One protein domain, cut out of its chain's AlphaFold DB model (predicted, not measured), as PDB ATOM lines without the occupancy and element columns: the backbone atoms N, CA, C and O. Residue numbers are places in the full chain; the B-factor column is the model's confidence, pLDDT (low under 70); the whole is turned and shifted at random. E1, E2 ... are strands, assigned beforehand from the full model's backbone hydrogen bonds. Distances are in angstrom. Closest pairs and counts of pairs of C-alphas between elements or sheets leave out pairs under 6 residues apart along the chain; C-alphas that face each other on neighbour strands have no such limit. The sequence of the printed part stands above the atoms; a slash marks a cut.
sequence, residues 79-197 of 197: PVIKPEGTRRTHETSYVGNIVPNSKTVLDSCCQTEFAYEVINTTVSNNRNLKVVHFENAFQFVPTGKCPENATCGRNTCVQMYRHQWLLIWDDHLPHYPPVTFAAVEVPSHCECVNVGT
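AT A GLANCE: This is residues 79 to 197 of the 197 residues of an uncharacterized protein of Mytilus galloprovincialis (UniProt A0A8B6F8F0). A long two-strand hairpin, E7 and E8, runs along an elongated body; near one end the short strands E1, E4 and E5 join it to close a small barrel, and the three-strand sheet E2, E3, E6 lies along it, with E6 next to E8. The printed part has 119 residues, no named helix and eight strands, E1 to E8 in chain order; it is all strand, though only 59 residues are in named strands, under half. The barrel is mixed; the sheet, in the order E2, E3, E6, is antiparallel. The whole is loose, with a radius of gyration of the C-alphas of 17.0 A and spans of 54 by 33 by 20 A.

IN THESE COORDINATES: E1 is residues 80 to 83, beginning at C-alpha 80 (13.911, -43.362, -55.895), and E2 is residues 95 to 98. E3, residues 113 to 118, is 16.0 A long. E4 is residues 121 to 124 and E5 residues 127 to 131. E6, residues 140 to 145, is 15.7 A long. E7, residues 155 to 169, is 41.3 A long; E8, residues 179 to 193, is 38.8 A long and ends at C-alpha 193 (32.503, -39.565, -41.030).

HOW THE PARTS SIT: Round the barrel, E1 and E4 are antiparallel (N 123 to O 82, 2.8 A), as are the hairpin E4 and E5 (N 129 to O 122, 2.8 A), E5 and E7 (N 169 to O 130, 2.8 A) and the hairpin E7 and E8 (N 164 to O 184, 2.8 A); E8 and E1 are parallel (N 185 to O 81, 2.7 A). E7 bends by 58 degrees at residue 166 and E8 by 54 degrees at residue 190. In the sheet, E3 is antiparallel to E6 (N 143 to O 115, 2.8 A) and forms a hairpin with E2 (N 95 to O 116, 3.3 A). E3 runs on into E4 across a break of 2 residues, at 93 degrees. The closest C-alphas of E6 and E8, Gly 144 and Ser 188, are 4.5 A apart.

THE WHOLE: The C-alphas farthest apart, of Tyr 176 and Thr 197, are 55.1 A apart. The printed part has no cut; the links E1 to E2 and E2 to E3 are long. Mean pLDDT of the printed part is 79.5; residues 79 to 80, 82 to 108, 135 and 196 to 197 are under 70.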
ATOM      1  N   PRO A  79      11.172 -46.743 -58.081       56.97
ATOM      2  CA  PRO A  79      12.352 -45.916 -58.262       56.97
ATOM      3  C   PRO A  79      12.410 -44.816 -57.200       56.97
ATOM      4  O   PRO A  79      11.384 -44.269 -56.786       56.97
ATOM      5  N   VAL A  80      13.632 -44.486 -56.788       69.31
ATOM      6  CA  VAL A  80      13.911 -43.362 -55.895       69.31
ATOM      7  C   VAL A  80      14.092 -42.101 -56.733       69.31
ATOM      8  O   VAL A  80      14.841 -42.096 -57.709       69.31
ATOM      9  N   ILE A  81      13.401 -41.035 -56.350       73.25
ATOM     10  CA  ILE A  81      13.287 -39.791 -57.111       73.25
ATOM     11  C   ILE A  81      13.887 -38.649 -56.292       73.25
ATOM     12  O   ILE A  81      13.718 -38.631 -55.084       73.25
ATOM     13  N   LYS A  82      14.587 -37.679 -56.884       69.75
ATOM     14  CA  LYS A  82      15.121 -36.533 -56.118       69.75
ATOM     15  C   LYS A  82      14.237 -35.299 -56.288       69.75
ATOM     16  O   LYS A  82      13.701 -35.102 -57.382       69.75
ATOM     17  N   PRO A  83      14.037 -34.469 -55.255       69.06
ATOM     18  CA  PRO A  83      13.319 -33.215 -55.406       69.06
ATOM     19  C   PRO A  83      14.088 -32.277 -56.336       69.06
ATOM     20  O   PRO A  83      15.319 -32.277 -56.361       69.06
ATOM     21  N   GLU A  84      13.351 -31.490 -57.113       56.75
ATOM     22  CA  GLU A  84      13.926 -30.468 -57.984       56.75
ATOM     23  C   GLU A  84      13.895 -29.123 -57.247       56.75
ATOM     24  O   GLU A  84      12.849 -28.696 -56.762       56.75
ATOM     25  N   GLY A  85      15.051 -28.467 -57.135       50.81
ATOM     26  CA  GLY A  85      15.198 -27.189 -56.436       50.81
ATOM     27  C   GLY A  85      16.356 -27.195 -55.438       50.81
ATOM     28  O   GLY A  85      16.662 -28.201 -54.804       50.81
ATOM     29  N   THR A  86      17.035 -26.055 -55.305       45.34
ATOM     30  CA  THR A  86      18.014 -25.831 -54.231       45.34
ATOM     31  C   THR A  86      17.352 -25.008 -53.136       45.34
ATOM     32  O   THR A  86      16.512 -24.162 -53.433       45.34
ATOM     33  N   ARG A  87      17.742 -25.223 -51.871       50.78
ATOM     34  CA  ARG A  87      17.403 -24.345 -50.736       50.78
ATOM     35  C   ARG A  87      18.033 -22.966 -50.980       50.78
ATOM     36  O   ARG A  87      19.087 -22.652 -50.436       50.78
ATOM     37  N   ARG A  88      17.431 -22.175 -51.868       45.75
ATOM     38  CA  ARG A  88      17.682 -20.748 -52.070       45.75
ATOM     39  C   ARG A  88      16.541 -19.985 -51.418       45.75
ATOM     40  O   ARG A  88      15.406 -20.442 -51.379       45.75
ATOM     41  N   THR A  89      16.887 -18.840 -50.860       46.22
ATOM     42  CA  THR A  89      16.225 -18.124 -49.765       46.22
ATOM     43  C   THR A  89      14.757 -17.704 -49.950       46.22
ATOM     44  O   THR A  89      14.253 -17.048 -49.049       46.22
ATOM     45  N   HIS A  90      14.036 -18.060 -51.023       42.50
ATOM     46  CA  HIS A  90      12.712 -17.467 -51.281       42.50
ATOM     47  C   HIS A  90      11.632 -18.321 -51.981       42.50
ATOM     48  O   HIS A  90      10.508 -17.835 -52.075       42.50
ATOM     49  N   GLU A  91      11.887 -19.553 -52.448       44.09
ATOM     50  CA  GLU A  91      10.928 -20.245 -53.351       44.09
ATOM     51  C   GLU A  91      10.224 -21.490 -52.786       44.09
ATOM     52  O   GLU A  91       9.231 -21.937 -53.360       44.09
ATOM     53  N   THR A  92      10.654 -22.030 -51.643       44.94
ATOM     54  CA  THR A  92       9.898 -23.075 -50.932       44.94
ATOM     55  C   THR A  92       9.180 -22.457 -49.736       44.94
ATOM     56  O   THR A  92       9.769 -21.696 -48.967       44.94
ATOM     57  N   SER A  93       7.882 -22.739 -49.582       45.66
ATOM     58  CA  SER A  93       7.090 -22.281 -48.435       45.66
ATOM     59  C   SER A  93       7.611 -22.965 -47.174       45.66
ATOM     60  O   SER A  93       7.273 -24.107 -46.860       45.66
ATOM     61  N   TYR A  94       8.521 -22.264 -46.517       48.00
ATOM     62  CA  TYR A  94       9.311 -22.710 -45.390       48.00
ATOM     63  C   TYR A  94       8.528 -22.552 -44.086       48.00
ATOM     64  O   TYR A  94       8.116 -21.443 -43.741       48.00
ATOM     65  N   VAL A  95       8.359 -23.641 -43.330       51.31
ATOM     66  CA  VAL A  95       7.773 -23.595 -41.983       51.31
ATOM     67  C   VAL A  95       8.803 -24.099 -40.969       51.31
ATOM     68  O   VAL A  95       8.805 -25.261 -40.572       51.31
ATOM     69  N   GLY A  96       9.683 -23.190 -40.539       43.31
ATOM     70  CA  GLY A  96      10.406 -23.290 -39.267       43.31
ATOM     71  C   GLY A  96      11.916 -23.531 -39.347       43.31
ATOM     72  O   GLY A  96      12.368 -24.553 -39.851       43.31
ATOM     73  N   ASN A  97      12.677 -22.617 -38.727       44.53
ATOM     74  CA  ASN A  97      14.063 -22.811 -38.282       44.53
ATOM     75  C   ASN A  97      13.999 -23.450 -36.891       44.53
ATOM     76  O   ASN A  97      14.067 -22.748 -35.880       44.53
ATOM     77  N   ILE A  98      13.835 -24.772 -36.813       51.19
ATOM     78  CA  ILE A  98      14.024 -25.470 -35.535       51.19
ATOM     79  C   ILE A  98      15.527 -25.663 -35.375       51.19
ATOM     80  O   ILE A  98      16.074 -26.740 -35.591       51.19
ATOM     81  N   VAL A  99      16.213 -24.574 -35.036       51.84
ATOM     82  CA  VAL A  99      17.588 -24.647 -34.561       51.84
ATOM     83  C   VAL A  99      17.484 -25.064 -33.097       51.84
ATOM     84  O   VAL A  99      17.017 -24.259 -32.284       51.84
ATOM     85  N   PRO A 100      17.850 -26.302 -32.713       53.06
ATOM     86  CA  PRO A 100      17.976 -26.619 -31.302       53.06
ATOM     87  C   PRO A 100      18.982 -25.628 -30.718       53.06
ATOM     88  O   PRO A 100      20.124 -25.558 -31.169       53.06
ATOM     89  N   ASN A 101      18.514 -24.802 -29.783       42.84
ATOM     90  CA  ASN A 101      19.260 -23.701 -29.187       42.84
ATOM     91  C   ASN A 101      20.411 -24.278 -28.351       42.84
ATOM     92  O   ASN A 101      20.290 -24.477 -27.145       42.84
ATOM     93  N   SER A 102      21.500 -24.656 -29.013       48.53
ATOM     94  CA  SER A 102      22.579 -25.414 -28.404       48.53
ATOM     95  C   SER A 102      23.732 -24.483 -28.080       48.53
ATOM     96  O   SER A 102      24.706 -24.378 -28.818       48.53
ATOM     97  N   LYS A 103      23.633 -23.810 -26.932       49.06
ATOM     98  CA  LYS A 103      24.764 -23.076 -26.341       49.06
ATOM     99  C   LYS A 103      25.865 -24.000 -25.790       49.06
ATOM    100  O   LYS A 103      26.851 -23.506 -25.261       49.06
ATOM    101  N   THR A 104      25.722 -25.318 -25.932       48.84
ATOM    102  CA  THR A 104      26.708 -26.323 -25.510       48.84
ATOM    103  C   THR A 104      26.677 -27.529 -26.461       48.84
ATOM    104  O   THR A 104      26.374 -28.648 -26.042       48.84
ATOM    105  N   VAL A 105      26.907 -27.319 -27.766       52.91
ATOM    106  CA  VAL A 105      27.179 -28.452 -28.672       52.91
ATOM    107  C   VAL A 105      28.534 -29.022 -28.256       52.91
ATOM    108  O   VAL A 105      29.532 -28.314 -28.291       52.91
ATOM    109  N   LEU A 106      28.567 -30.279 -27.819       55.56
ATOM    110  CA  LEU A 106      29.811 -31.036 -27.694       55.56
ATOM    111  C   LEU A 106      30.505 -31.035 -29.069       55.56
ATOM    112  O   LEU A 106      29.909 -31.530 -30.026       55.56
ATOM    113  N   ASP A 107      31.738 -30.520 -29.148       62.41
ATOM    114  CA  ASP A 107      32.573 -30.341 -30.363       62.41
ATOM    115  C   ASP A 107      32.733 -31.593 -31.261       62.41
ATOM    116  O   ASP A 107      33.320 -31.543 -32.343       62.41
ATOM    117  N   SER A 108      32.230 -32.749 -30.829       62.38
ATOM    118  CA  SER A 108      32.336 -34.031 -31.520       62.38
ATOM    119  C   SER A 108      31.125 -34.415 -32.383       62.38
ATOM    120  O   SER A 108      31.192 -35.441 -33.057       62.38
ATOM    121  N   CYS A 109      30.007 -33.678 -32.361       83.06
ATOM    122  CA  CYS A 109      28.783 -34.064 -33.082       83.06
ATOM    123  C   CYS A 109      28.442 -33.121 -34.241       83.06
ATOM    124  O   CYS A 109      28.489 -31.904 -34.095       83.06
ATOM    125  N   CYS A 110      27.999 -33.688 -35.367       88.12
ATOM    126  CA  CYS A 110      27.488 -32.907 -36.489       88.12
ATOM    127  C   CYS A 110      26.142 -32.271 -36.154       88.12
ATOM    128  O   CYS A 110      25.184 -32.959 -35.793       88.12
ATOM    129  N   GLN A 111      26.059 -30.954 -36.309       88.19
ATOM    130  CA  GLN A 111      24.794 -30.242 -36.221       88.19
ATOM    131  C   GLN A 111      23.960 -30.493 -37.482       88.19
ATOM    132  O   GLN A 111      24.482 -30.518 -38.594       88.19
ATOM    133  N   THR A 112      22.652 -30.655 -37.305       87.75
ATOM    134  CA  THR A 112      21.676 -30.710 -38.397       87.75
ATOM    135  C   THR A 112      20.668 -29.586 -38.216       87.75
ATOM    136  O   THR A 112      20.082 -29.438 -37.142       87.75
ATOM    137  N   GLU A 113      20.455 -28.805 -39.267       88.12
ATOM    138  CA  GLU A 113      19.375 -27.828 -39.352       88.12
ATOM    139  C   GLU A 113      18.113 -28.508 -39.874       88.12
ATOM    140  O   GLU A 113      18.040 -28.839 -41.058       88.12
ATOM    141  N   PHE A 114      17.124 -28.719 -39.008       85.19
ATOM    142  CA  PHE A 114      15.855 -29.323 -39.407       85.19
ATOM    143  C   PHE A 114      14.846 -28.272 -39.873       85.19
ATOM    144  O   PHE A 114      14.756 -27.182 -39.301       85.19
ATOM    145  N   ALA A 115      14.055 -28.632 -40.881       85.75
ATOM    146  CA  ALA A 115      12.970 -27.824 -41.418       85.75
ATOM    147  C   ALA A 115      11.805 -28.704 -41.895       85.75
ATOM    148  O   ALA A 115      11.952 -29.914 -42.069       85.75
ATOM    149  N   TYR A 116      10.648 -28.084 -42.122       84.88
ATOM    150  CA  TYR A 116       9.569 -28.673 -42.912       84.88
ATOM    151  C   TYR A 116       9.465 -27.929 -44.239       84.88
ATOM    152  O   TYR A 116       9.277 -26.709 -44.268       84.88
ATOM    153  N   GLU A 117       9.585 -28.675 -45.330       85.38
ATOM    154  CA  GLU A 117       9.578 -28.153 -46.690       85.38
ATOM    155  C   GLU A 117       8.361 -28.656 -47.463       85.38
ATOM    156  O   GLU A 117       7.897 -29.783 -47.280       85.38
ATOM    157  N   VAL A 118       7.852 -27.808 -48.353       86.56
ATOM    158  CA  VAL A 118       6.847 -28.185 -49.346       86.56
ATOM    159  C   VAL A 118       7.570 -28.355 -50.674       86.56
ATOM    160  O   VAL A 118       8.105 -27.396 -51.231       86.56
ATOM    161  N   ILE A 119       7.618 -29.592 -51.157       89.12
ATOM    162  CA  ILE A 119       8.281 -29.948 -52.413       89.12
ATOM    163  C   ILE A 119       7.239 -29.869 -53.522       89.12
ATOM    164  O   ILE A 119       6.217 -30.544 -53.436       89.12
ATOM    165  N   ASN A 120       7.475 -29.058 -54.553       90.19
ATOM    166  CA  ASN A 120       6.525 -28.880 -55.660       90.19
ATOM    167  C   ASN A 120       6.782 -29.848 -56.816       90.19
ATOM    168  O   ASN A 120       5.837 -30.351 -57.425       90.19
ATOM    169  N   THR A 121       8.051 -30.121 -57.118       91.25
ATOM    170  CA  THR A 121       8.459 -30.976 -58.234       91.25
ATOM    171  C   THR A 121       9.588 -31.920 -57.835       91.25
ATOM    172  O   THR A 121      10.337 -31.691 -56.883       91.25
ATOM    173  N   THR A 122       9.684 -33.035 -58.549       90.75
ATOM    174  CA  THR A 122      10.702 -34.067 -58.352       90.75
ATOM    175  C   THR A 122      11.078 -34.682 -59.700       90.75
ATOM    176  O   THR A 122      10.257 -34.697 -60.613       90.75
ATOM    177  N   VAL A 123      12.314 -35.164 -59.861       89.94
ATOM    178  CA  VAL A 123      12.840 -35.634 -61.155       89.94
ATOM    179  C   VAL A 123      13.066 -37.140 -61.158       89.94
ATOM    180  O   VAL A 123      13.900 -37.643 -60.404       89.94
ATOM    181  N   SER A 124      12.380 -37.855 -62.057       90.12
ATOM    182  CA  SER A 124      12.525 -39.306 -62.258       90.12
ATOM    183  C   SER A 124      12.797 -39.629 -63.713       90.12
ATOM    184  O   SER A 124      11.981 -39.299 -64.573       90.12
ATOM    185  N   ASN A 125      13.885 -40.345 -64.005       89.00
ATOM    186  CA  ASN A 125      14.245 -40.726 -65.378       89.00
ATOM    187  C   ASN A 125      14.223 -39.518 -66.340       89.00
ATOM    188  O   ASN A 125      13.643 -39.594 -67.421       89.00
ATOM    189  N   ASN A 126      14.789 -38.384 -65.908       89.75
ATOM    190  CA  ASN A 126      14.816 -37.101 -66.629       89.75
ATOM    191  C   ASN A 126      13.436 -36.475 -66.916       89.75
ATOM    192  O   ASN A 126      13.322 -35.596 -67.767       89.75
ATOM    193  N   ARG A 127      12.383 -36.914 -66.220       90.56
ATOM    194  CA  ARG A 127      11.042 -36.328 -66.299       90.56
ATOM    195  C   ARG A 127      10.756 -35.540 -65.029       90.56
ATOM    196  O   ARG A 127      10.981 -36.051 -63.932       90.56
ATOM    197  N   ASN A 128      10.207 -34.340 -65.191       93.12
ATOM    198  CA  ASN A 128       9.762 -33.507 -64.080       93.12
ATOM    199  C   ASN A 128       8.345 -33.922 -63.686       93.12
ATOM    200  O   ASN A 128       7.392 -33.745 -64.444       93.12
ATOM    201  N   LEU A 129       8.225 -34.506 -62.502       93.56
ATOM    202  CA  LEU A 129       6.975 -34.954 -61.908       93.56
ATOM    203  C   LEU A 129       6.505 -33.903 -60.905       93.56
ATOM    204  O   LEU A 129       7.313 -33.288 -60.204       93.56
ATOM    205  N   LYS A 130       5.193 -33.692 -60.826       94.44
ATOM    206  CA  LYS A 130       4.606 -32.712 -59.904       94.44
ATOM    207  C   LYS A 130       4.177 -33.418 -58.630       94.44
ATOM    208  O   LYS A 130       3.478 -34.423 -58.692       94.44
ATOM    209  N   VAL A 131       4.563 -32.898 -57.475       92.69
ATOM    210  CA  VAL A 131       4.030 -33.366 -56.193       92.69
ATOM    211  C   VAL A 131       2.607 -32.833 -56.054       92.69
ATOM    212  O   VAL A 131       2.346 -31.651 -56.277       92.69
ATOM    213  N   VAL A 132       1.669 -33.716 -55.724       91.00
ATOM    214  CA  VAL A 132       0.255 -33.356 -55.600       91.00
ATOM    215  C   VAL A 132       0.037 -32.634 -54.276       91.00
ATOM    216  O   VAL A 132       0.205 -33.212 -53.205       91.00
ATOM    217  N   HIS A 133      -0.398 -31.383 -54.348       85.75
ATOM    218  CA  HIS A 133      -0.902 -30.628 -53.202       85.75
ATOM    219  C   HIS A 133      -2.392 -30.364 -53.401       85.75
ATOM    220  O   HIS A 133      -2.861 -30.226 -54.531       85.75
ATOM    221  N   PHE A 134      -3.144 -30.299 -52.309       80.00
ATOM    222  CA  PHE A 134      -4.549 -29.904 -52.327       80.00
ATOM    223  C   PHE A 134      -4.671 -28.441 -51.903       80.00
ATOM    224  O   PHE A 134      -3.832 -27.939 -51.160       80.00
ATOM    225  N   GLU A 135      -5.753 -27.781 -52.316       68.50
ATOM    226  CA  GLU A 135      -6.006 -26.345 -52.097       68.50
ATOM    227  C   GLU A 135      -5.759 -25.874 -50.651       68.50
ATOM    228  O   GLU A 135      -5.297 -24.761 -50.438       68.50
ATOM    229  N   ASN A 136      -6.004 -26.741 -49.661       74.56
ATOM    230  CA  ASN A 136      -5.787 -26.457 -48.239       74.56
ATOM    231  C   ASN A 136      -5.014 -27.570 -47.504       74.56
ATOM    232  O   ASN A 136      -5.088 -27.671 -46.280       74.56
ATOM    233  N   ALA A 137      -4.318 -28.449 -48.231       74.12
ATOM    234  CA  ALA A 137      -3.518 -29.507 -47.620       74.12
ATOM    235  C   ALA A 137      -2.251 -29.777 -48.436       74.12
ATOM    236  O   ALA A 137      -2.313 -30.210 -49.586       74.12
ATOM    237  N   PHE A 138      -1.105 -29.556 -47.799       80.44
ATOM    238  CA  PHE A 138       0.213 -29.747 -48.392       80.44
ATOM    239  C   PHE A 138       0.860 -31.024 -47.865       80.44
ATOM    240  O   PHE A 138       0.661 -31.414 -46.711       80.44
ATOM    241  N   GLN A 139       1.674 -31.655 -48.705       85.75
ATOM    242  CA  GLN A 139       2.575 -32.712 -48.262       85.75
ATOM    243  C   GLN A 139       3.847 -32.067 -47.699       85.75
ATOM    244  O   GLN A 139       4.755 -31.707 -48.449       85.75
ATOM    245  N   PHE A 140       3.891 -31.888 -46.378       84.62
ATOM    246  CA  PHE A 140       5.078 -31.390 -45.686       84.62
ATOM    247  C   PHE A 140       6.116 -32.496 -45.540       84.62
ATOM    248  O   PHE A 140       5.822 -33.589 -45.054       84.62
ATOM    249  N   VAL A 141       7.347 -32.185 -45.920       88.56
ATOM    250  CA  VAL A 141       8.485 -33.091 -45.852       88.56
ATOM    251  C   VAL A 141       9.441 -32.594 -44.782       88.56
ATOM    252  O   VAL A 141       9.958 -31.485 -44.910       88.56
ATOM    253  N   PRO A 142       9.726 -33.386 -43.736       87.94
ATOM    254  CA  PRO A 142      10.761 -33.013 -42.794       87.94
ATOM    255  C   PRO A 142      12.119 -33.212 -43.471       87.94
ATOM    256  O   PRO A 142      12.442 -34.321 -43.911       87.94
ATOM    257  N   THR A 143      12.907 -32.151 -43.537       91.44
ATOM    258  CA  THR A 143      14.260 -32.147 -44.089       91.44
ATOM    259  C   THR A 143      15.268 -31.801 -43.000       91.44
ATOM    260  O   THR A 143      14.936 -31.171 -41.995       91.44
ATOM    261  N   GLY A 144      16.512 -32.237 -43.176       90.94
ATOM    262  CA  GLY A 144      17.627 -31.848 -42.322       90.94
ATOM    263  C   GLY A 144      18.857 -31.554 -43.158       90.94
ATOM    264  O   GLY A 144      19.268 -32.407 -43.937       90.94
ATOM    265  N   LYS A 145      19.440 -30.362 -43.005       91.94
ATOM    266  CA  LYS A 145      20.619 -29.920 -43.761       91.94
ATOM    267  C   LYS A 145      21.856 -29.819 -42.871       91.94
ATOM    268  O   LYS A 145      21.765 -29.346 -41.737       91.94
ATOM    269  N   CYS A 146      23.013 -30.189 -43.405       91.00
ATOM    270  CA  CYS A 146      24.296 -29.882 -42.781       91.00
ATOM    271  C   CYS A 146      24.721 -28.439 -43.048       91.00
ATOM    272  O   CYS A 146      24.607 -27.977 -44.189       91.00
ATOM    273  N   PRO A 147      25.237 -27.730 -42.027       89.31
ATOM    274  CA  PRO A 147      25.921 -26.468 -42.249       89.31
ATOM    275  C   PRO A 147      27.068 -26.651 -43.248       89.31
ATOM    276  O   PRO A 147      27.709 -27.706 -43.306       89.31
ATOM    277  N   GLU A 148      27.322 -25.625 -44.052       88.56
ATOM    278  CA  GLU A 148      28.427 -25.649 -45.006       88.56
ATOM    279  C   GLU A 148      29.761 -25.756 -44.257       88.56
ATOM    280  O   GLU A 148      29.972 -25.077 -43.254       88.56
ATOM    281  N   ASN A 149      30.651 -26.630 -44.737       86.94
ATOM    282  CA  ASN A 149      31.942 -26.925 -44.105       86.94
ATOM    283  C   ASN A 149      31.840 -27.389 -42.637       86.94
ATOM    284  O   ASN A 149      32.767 -27.177 -41.858       86.94
ATOM    285  N   ALA A 150      30.727 -28.027 -42.250       88.12
ATOM    286  CA  ALA A 150      30.574 -28.589 -40.914       88.12
ATOM    287  C   ALA A 150      31.627 -29.678 -40.635       88.12
ATOM    288  O   ALA A 150      31.801 -30.628 -41.406       88.12
ATOM    289  N   THR A 151      32.303 -29.552 -39.496       89.56
ATOM    290  CA  THR A 151      33.283 -30.515 -38.987       89.56
ATOM    291  C   THR A 151      32.810 -31.115 -37.667       89.56
ATOM    292  O   THR A 151      31.932 -30.580 -36.989       89.56
ATOM    293  N   CYS A 152      33.384 -32.258 -37.310       88.19
ATOM    294  CA  CYS A 152      33.117 -32.951 -36.055       88.19
ATOM    295  C   CYS A 152      34.442 -33.490 -35.498       88.19
ATOM    296  O   CYS A 152      34.980 -34.495 -35.962       88.19
ATOM    297  N   GLY A 153      35.036 -32.793 -34.527       86.25
ATOM    298  CA  GLY A 153      36.413 -33.065 -34.106       86.25
ATOM    299  C   GLY A 153      37.418 -32.931 -35.264       86.25
ATOM    300  O   GLY A 153      37.578 -31.852 -35.825       86.25
ATOM    301  N   ARG A 154      38.108 -34.026 -35.623       86.12
ATOM    302  CA  ARG A 154      39.058 -34.089 -36.763       86.12
ATOM    303  C   ARG A 154      38.423 -34.550 -38.082       86.12
ATOM    304  O   ARG A 154      39.119 -34.684 -39.079       86.12
ATOM    305  N   ASN A 155      37.123 -34.817 -38.063       89.12
ATOM    306  CA  ASN A 155      36.378 -35.435 -39.149       89.12
ATOM    307  C   ASN A 155      35.462 -34.420 -39.844       89.12
ATOM    308  O   ASN A 155      35.295 -33.284 -39.387       89.12
ATOM    309  N   THR A 156      34.828 -34.844 -40.937       91.19
ATOM    310  CA  THR A 156      33.869 -34.029 -41.688       91.19
ATOM    311  C   THR A 156      32.440 -34.510 -41.463       91.19
ATOM    312  O   THR A 156      32.182 -35.694 -41.228       91.19
ATOM    313  N   CYS A 157      31.498 -33.574 -41.521       92.81
ATOM    314  CA  CYS A 157      30.076 -33.881 -41.495       92.81
ATOM    315  C   CYS A 157      29.556 -34.076 -42.914       92.81
ATOM    316  O   CYS A 157      29.719 -33.206 -43.769       92.81
ATOM    317  N   VAL A 158      28.893 -35.203 -43.155       94.38
ATOM    318  CA  VAL A 158      28.285 -35.530 -44.446       94.38
ATOM    319  C   VAL A 158      26.767 -35.531 -44.327       94.38
ATOM    320  O   VAL A 158      26.193 -35.972 -43.330       94.38
ATOM    321  N   GLN A 159      26.124 -35.005 -45.369       95.62
ATOM    322  CA  GLN A 159      24.678 -35.004 -45.520       95.62
ATOM    323  C   GLN A 159      24.172 -36.413 -45.823       95.62
ATOM    324  O   GLN A 159      24.506 -36.986 -46.859       95.62
ATOM    325  N   MET A 160      23.299 -36.915 -44.960       94.69
ATOM    326  CA  MET A 160      22.559 -38.151 -45.174       94.69
ATOM    327  C   MET A 160      21.188 -37.863 -45.776       94.69
ATOM    328  O   MET A 160      20.639 -36.762 -45.642       94.69
ATOM    329  N   TYR A 161      20.636 -38.873 -46.440       95.44
ATOM    330  CA  TYR A 161      19.356 -38.804 -47.125       95.44
ATOM    331  C   TYR A 161      18.462 -39.963 -46.692       95.44
ATOM    332  O   TYR A 161      18.937 -41.021 -46.276       95.44
ATOM    333  N   ARG A 162      17.151 -39.771 -46.820       91.75
ATOM    334  CA  ARG A 162      16.143 -40.814 -46.610       91.75
ATOM    335  C   ARG A 162      15.100 -40.776 -47.711       91.75
ATOM    336  O   ARG A 162      14.937 -39.759 -48.374       91.75
ATOM    337  N   HIS A 163      14.336 -41.849 -47.846       90.75
ATOM    338  CA  HIS A 163      13.208 -41.891 -48.771       90.75
ATOM    339  C   HIS A 163      11.914 -41.479 -48.065       90.75
ATOM    340  O   HIS A 163      11.535 -42.076 -47.057       90.75
ATOM    341  N   GLN A 164      11.232 -40.479 -48.614       90.56
ATOM    342  CA  GLN A 164       9.915 -40.026 -48.190       90.56
ATOM    343  C   GLN A 164       8.897 -40.334 -49.286       90.56
ATOM    344  O   GLN A 164       9.064 -39.929 -50.432       90.56
ATOM    345  N   TRP A 165       7.826 -41.040 -48.940       89.38
ATOM    346  CA  TRP A 165       6.755 -41.330 -49.889       89.38
ATOM    347  C   TRP A 165       5.900 -40.089 -50.121       89.38
ATOM    348  O   TRP A 165       5.319 -39.570 -49.166       89.38
ATOM    349  N   LEU A 166       5.824 -39.637 -51.375       91.69
ATOM    350  CA  LEU A 166       5.009 -38.500 -51.806       91.69
ATOM    351  C   LEU A 166       4.032 -38.917 -52.899       91.69
ATOM    352  O   LEU A 166       4.378 -39.685 -53.796       91.69
ATOM    353  N   LEU A 167       2.815 -38.386 -52.823       93.06
ATOM    354  CA  LEU A 167       1.823 -38.487 -53.883       93.06
ATOM    355  C   LEU A 167       2.239 -37.554 -55.028       93.06
ATOM    356  O   LEU A 167       2.389 -36.348 -54.816       93.06
ATOM    357  N   ILE A 168       2.428 -38.103 -56.221       94.81
ATOM    358  CA  ILE A 168       2.914 -37.397 -57.408       94.81
ATOM    359  C   ILE A 168       1.956 -37.568 -58.590       94.81
ATOM    360  O   ILE A 168       1.257 -38.574 -58.703       94.81
ATOM    361  N   TRP A 169       1.946 -36.583 -59.478       93.81
ATOM    362  CA  TRP A 169       1.240 -36.579 -60.752       93.81
ATOM    363  C   TRP A 169       2.231 -36.906 -61.878       93.81
ATOM    364  O   TRP A 169       3.215 -36.182 -62.060       93.81
ATOM    365  N   ASP A 170       1.970 -37.978 -62.629       93.94
ATOM    366  CA  ASP A 170       2.760 -38.411 -63.793       93.94
ATOM    367  C   ASP A 170       1.834 -38.661 -64.991       93.94
ATOM    368  O   ASP A 170       1.190 -39.706 -65.077       93.94
ATOM    369  N   ASP A 171       1.819 -37.721 -65.943       92.75
ATOM    370  CA  ASP A 171       0.981 -37.750 -67.156       92.75
ATOM    371  C   ASP A 171       1.199 -38.982 -68.057       92.75
ATOM    372  O   ASP A 171       0.416 -39.222 -68.972       92.75
ATOM    373  N   HIS A 172       2.246 -39.777 -67.818       91.75
ATOM    374  CA  HIS A 172       2.552 -40.976 -68.603       91.75
ATOM    375  C   HIS A 172       1.949 -42.259 -68.017       91.75
ATOM    376  O   HIS A 172       2.163 -43.341 -68.571       91.75
ATOM    377  N   LEU A 173       1.242 -42.184 -66.885       87.69
ATOM    378  CA  LEU A 173       0.596 -43.356 -66.300       87.69
ATOM    379  C   LEU A 173      -0.565 -43.839 -67.186       87.69
ATOM    380  O   LEU A 173      -1.330 -43.029 -67.706       87.69
ATOM    381  N   PRO A 174      -0.758 -45.163 -67.333       91.38
ATOM    382  CA  PRO A 174      -1.787 -45.726 -68.210       91.38
ATOM    383  C   PRO A 174      -3.213 -45.628 -67.635       91.38
ATOM    384  O   PRO A 174      -4.144 -46.187 -68.212       91.38
ATOM    385  N   HIS A 175      -3.401 -44.974 -66.486       86.44
ATOM    386  CA  HIS A 175      -4.676 -44.876 -65.780       86.44
ATOM    387  C   HIS A 175      -5.022 -43.430 -65.407       86.44
ATOM    388  O   HIS A 175      -4.147 -42.576 -65.281       86.44
ATOM    389  N   TYR A 176      -6.311 -43.178 -65.161       86.06
ATOM    390  CA  TYR A 176      -6.825 -41.889 -64.701       86.06
ATOM    391  C   TYR A 176      -7.500 -42.017 -63.316       86.06
ATOM    392  O   TYR A 176      -8.293 -42.944 -63.133       86.06
ATOM    393  N   PRO A 177      -7.245 -41.104 -62.353       89.69
ATOM    394  CA  PRO A 177      -6.310 -39.982 -62.450       89.69
ATOM    395  C   PRO A 177      -4.843 -40.461 -62.515       89.69
ATOM    396  O   PRO A 177      -4.530 -41.529 -61.978       89.69
ATOM    397  N   PRO A 178      -3.943 -39.703 -63.170       91.94
ATOM    398  CA  PRO A 178      -2.550 -40.096 -63.389       91.94
ATOM    399  C   PRO A 178      -1.694 -39.778 -62.152       91.94
ATOM    400  O   PRO A 178      -0.769 -38.968 -62.179       91.94
ATOM    401  N   VAL A 179      -2.052 -40.395 -61.027       91.00
ATOM    402  CA  VAL A 179      -1.449 -40.142 -59.717       91.00
ATOM    403  C   VAL A 179      -0.883 -41.439 -59.149       91.00
ATOM    404  O   VAL A 179      -1.544 -42.474 -59.185       91.00
ATOM    405  N   THR A 180       0.322 -41.384 -58.588       91.44
ATOM    406  CA  THR A 180       0.978 -42.525 -57.931       91.44
ATOM    407  C   THR A 180       1.799 -42.064 -56.727       91.44
ATOM    408  O   THR A 180       2.037 -40.869 -56.565       91.44
ATOM    409  N   PHE A 181       2.237 -42.983 -55.864       89.50
ATOM    410  CA  PHE A 181       3.260 -42.658 -54.869       89.50
ATOM    411  C   PHE A 181       4.646 -42.939 -55.417       89.50
ATOM    412  O   PHE A 181       4.897 -43.968 -56.043       89.50
ATOM    413  N   ALA A 182       5.562 -42.049 -55.078       90.00
ATOM    414  CA  ALA A 182       6.972 -42.223 -55.333       90.00
ATOM    415  C   ALA A 182       7.788 -42.055 -54.059       90.00
ATOM    416  O   ALA A 182       7.474 -41.220 -53.209       90.00
ATOM    417  N   ALA A 183       8.862 -42.834 -53.956       91.38
ATOM    418  CA  ALA A 183       9.880 -42.649 -52.939       91.38
ATOM    419  C   ALA A 183      10.776 -41.481 -53.362       91.38
ATOM    420  O   ALA A 183      11.543 -41.603 -54.311       91.38
ATOM    421  N   VAL A 184      10.679 -40.349 -52.670       91.00
ATOM    422  CA  VAL A 184      11.496 -39.163 -52.934       91.00
ATOM    423  C   VAL A 184      12.654 -39.104 -51.936       91.00
ATOM    424  O   VAL A 184      12.441 -39.127 -50.727       91.00
ATOM    425  N   GLU A 185      13.889 -39.064 -52.422       92.75
ATOM    426  CA  GLU A 185      15.101 -38.899 -51.626       92.75
ATOM    427  C   GLU A 185      15.195 -37.467 -51.103       92.75
ATOM    428  O   GLU A 185      15.326 -36.517 -51.868       92.75
ATOM    429  N   VAL A 186      15.143 -37.309 -49.786       93.38
ATOM    430  CA  VAL A 186      15.139 -36.007 -49.119       93.38
ATOM    431  C   VAL A 186      16.268 -35.955 -48.092       93.38
ATOM    432  O   VAL A 186      16.556 -36.973 -47.450       93.38
ATOM    433  N   PRO A 187      16.937 -34.801 -47.924       94.31
ATOM    434  CA  PRO A 187      18.024 -34.671 -46.959       94.31
ATOM    435  C   PRO A 187      17.474 -34.866 -45.541       94.31
ATOM    436  O   PRO A 187      16.456 -34.271 -45.186       94.31
ATOM    437  N   SER A 188      18.100 -35.735 -44.743       94.06
ATOM    438  CA  SER A 188      17.558 -36.178 -43.451       94.06
ATOM    439  C   SER A 188      18.316 -35.624 -42.253       94.06
ATOM    440  O   SER A 188      17.714 -34.993 -41.390       94.06
ATOM    441  N   HIS A 189      19.616 -35.895 -42.167       93.75
ATOM    442  CA  HIS A 189      20.459 -35.553 -41.024       93.75
ATOM    443  C   HIS A 189      21.936 -35.564 -41.408       93.75
ATOM    444  O   HIS A 189      22.292 -35.936 -42.522       93.75
ATOM    445  N   CYS A 190      22.787 -35.139 -40.480       93.19
ATOM    446  CA  CYS A 190      24.232 -35.107 -40.662       93.19
ATOM    447  C   CYS A 190      24.908 -36.212 -39.876       93.19
ATOM    448  O   CYS A 190      24.625 -36.392 -38.690       93.19
ATOM    449  N   GLU A 191      25.847 -36.898 -40.515       92.94
ATOM    450  CA  GLU A 191      26.685 -37.902 -39.871       92.94
ATOM    451  C   GLU A 191      28.148 -37.482 -39.896       92.94
ATOM    452  O   GLU A 191      28.641 -36.914 -40.868       92.94
ATOM    453  N   CYS A 192      28.833 -37.755 -38.787       91.94
ATOM    454  CA  CYS A 192      30.263 -37.537 -38.670       91.94
ATOM    455  C   CYS A 192      30.993 -38.726 -39.284       91.94
ATOM    456  O   CYS A 192      30.861 -39.843 -38.780       91.94
ATOM    457  N   VAL A 193      31.770 -38.499 -40.341       91.06
ATOM    458  CA  VAL A 193      32.503 -39.565 -41.030       91.06
ATOM    459  C   VAL A 193      34.005 -39.373 -40.878       91.06
ATOM    460  O   VAL A 193      34.545 -38.295 -41.116       91.06
ATOM    461  N   ASN A 194      34.696 -40.440 -40.480       85.50
ATOM    462  CA  ASN A 194      36.152 -40.448 -40.452       85.50
ATOM    463  C   ASN A 194      36.681 -40.591 -41.882       85.50
ATOM    464  O   ASN A 194      36.755 -41.692 -42.429       85.50
ATOM    465  N   VAL A 195      37.016 -39.460 -42.490       76.50
ATOM    466  CA  VAL A 195      37.813 -39.413 -43.711       76.50
ATOM    467  C   VAL A 195      39.264 -39.620 -43.297       76.50
ATOM    468  O   VAL A 195      39.934 -38.667 -42.919       76.50
ATOM    469  N   GLY A 196      39.717 -40.877 -43.278       65.75
ATOM    470  CA  GLY A 196      41.087 -41.224 -42.894       65.75
ATOM    471  C   GLY A 196      42.097 -40.325 -43.609       65.75
ATOM    472  O   GLY A 196      42.165 -40.332 -44.836       65.75
ATOM    473  N   THR A 197      42.807 -39.513 -42.828       54.56
ATOM    474  CA  THR A 197      43.869 -38.604 -43.282       54.56
ATOM    475  C   THR A 197      45.193 -39.325 -43.423       54.56
ATOM    476  O   THR A 197      45.507 -40.096 -42.485       54.56
TER     477      THR A 197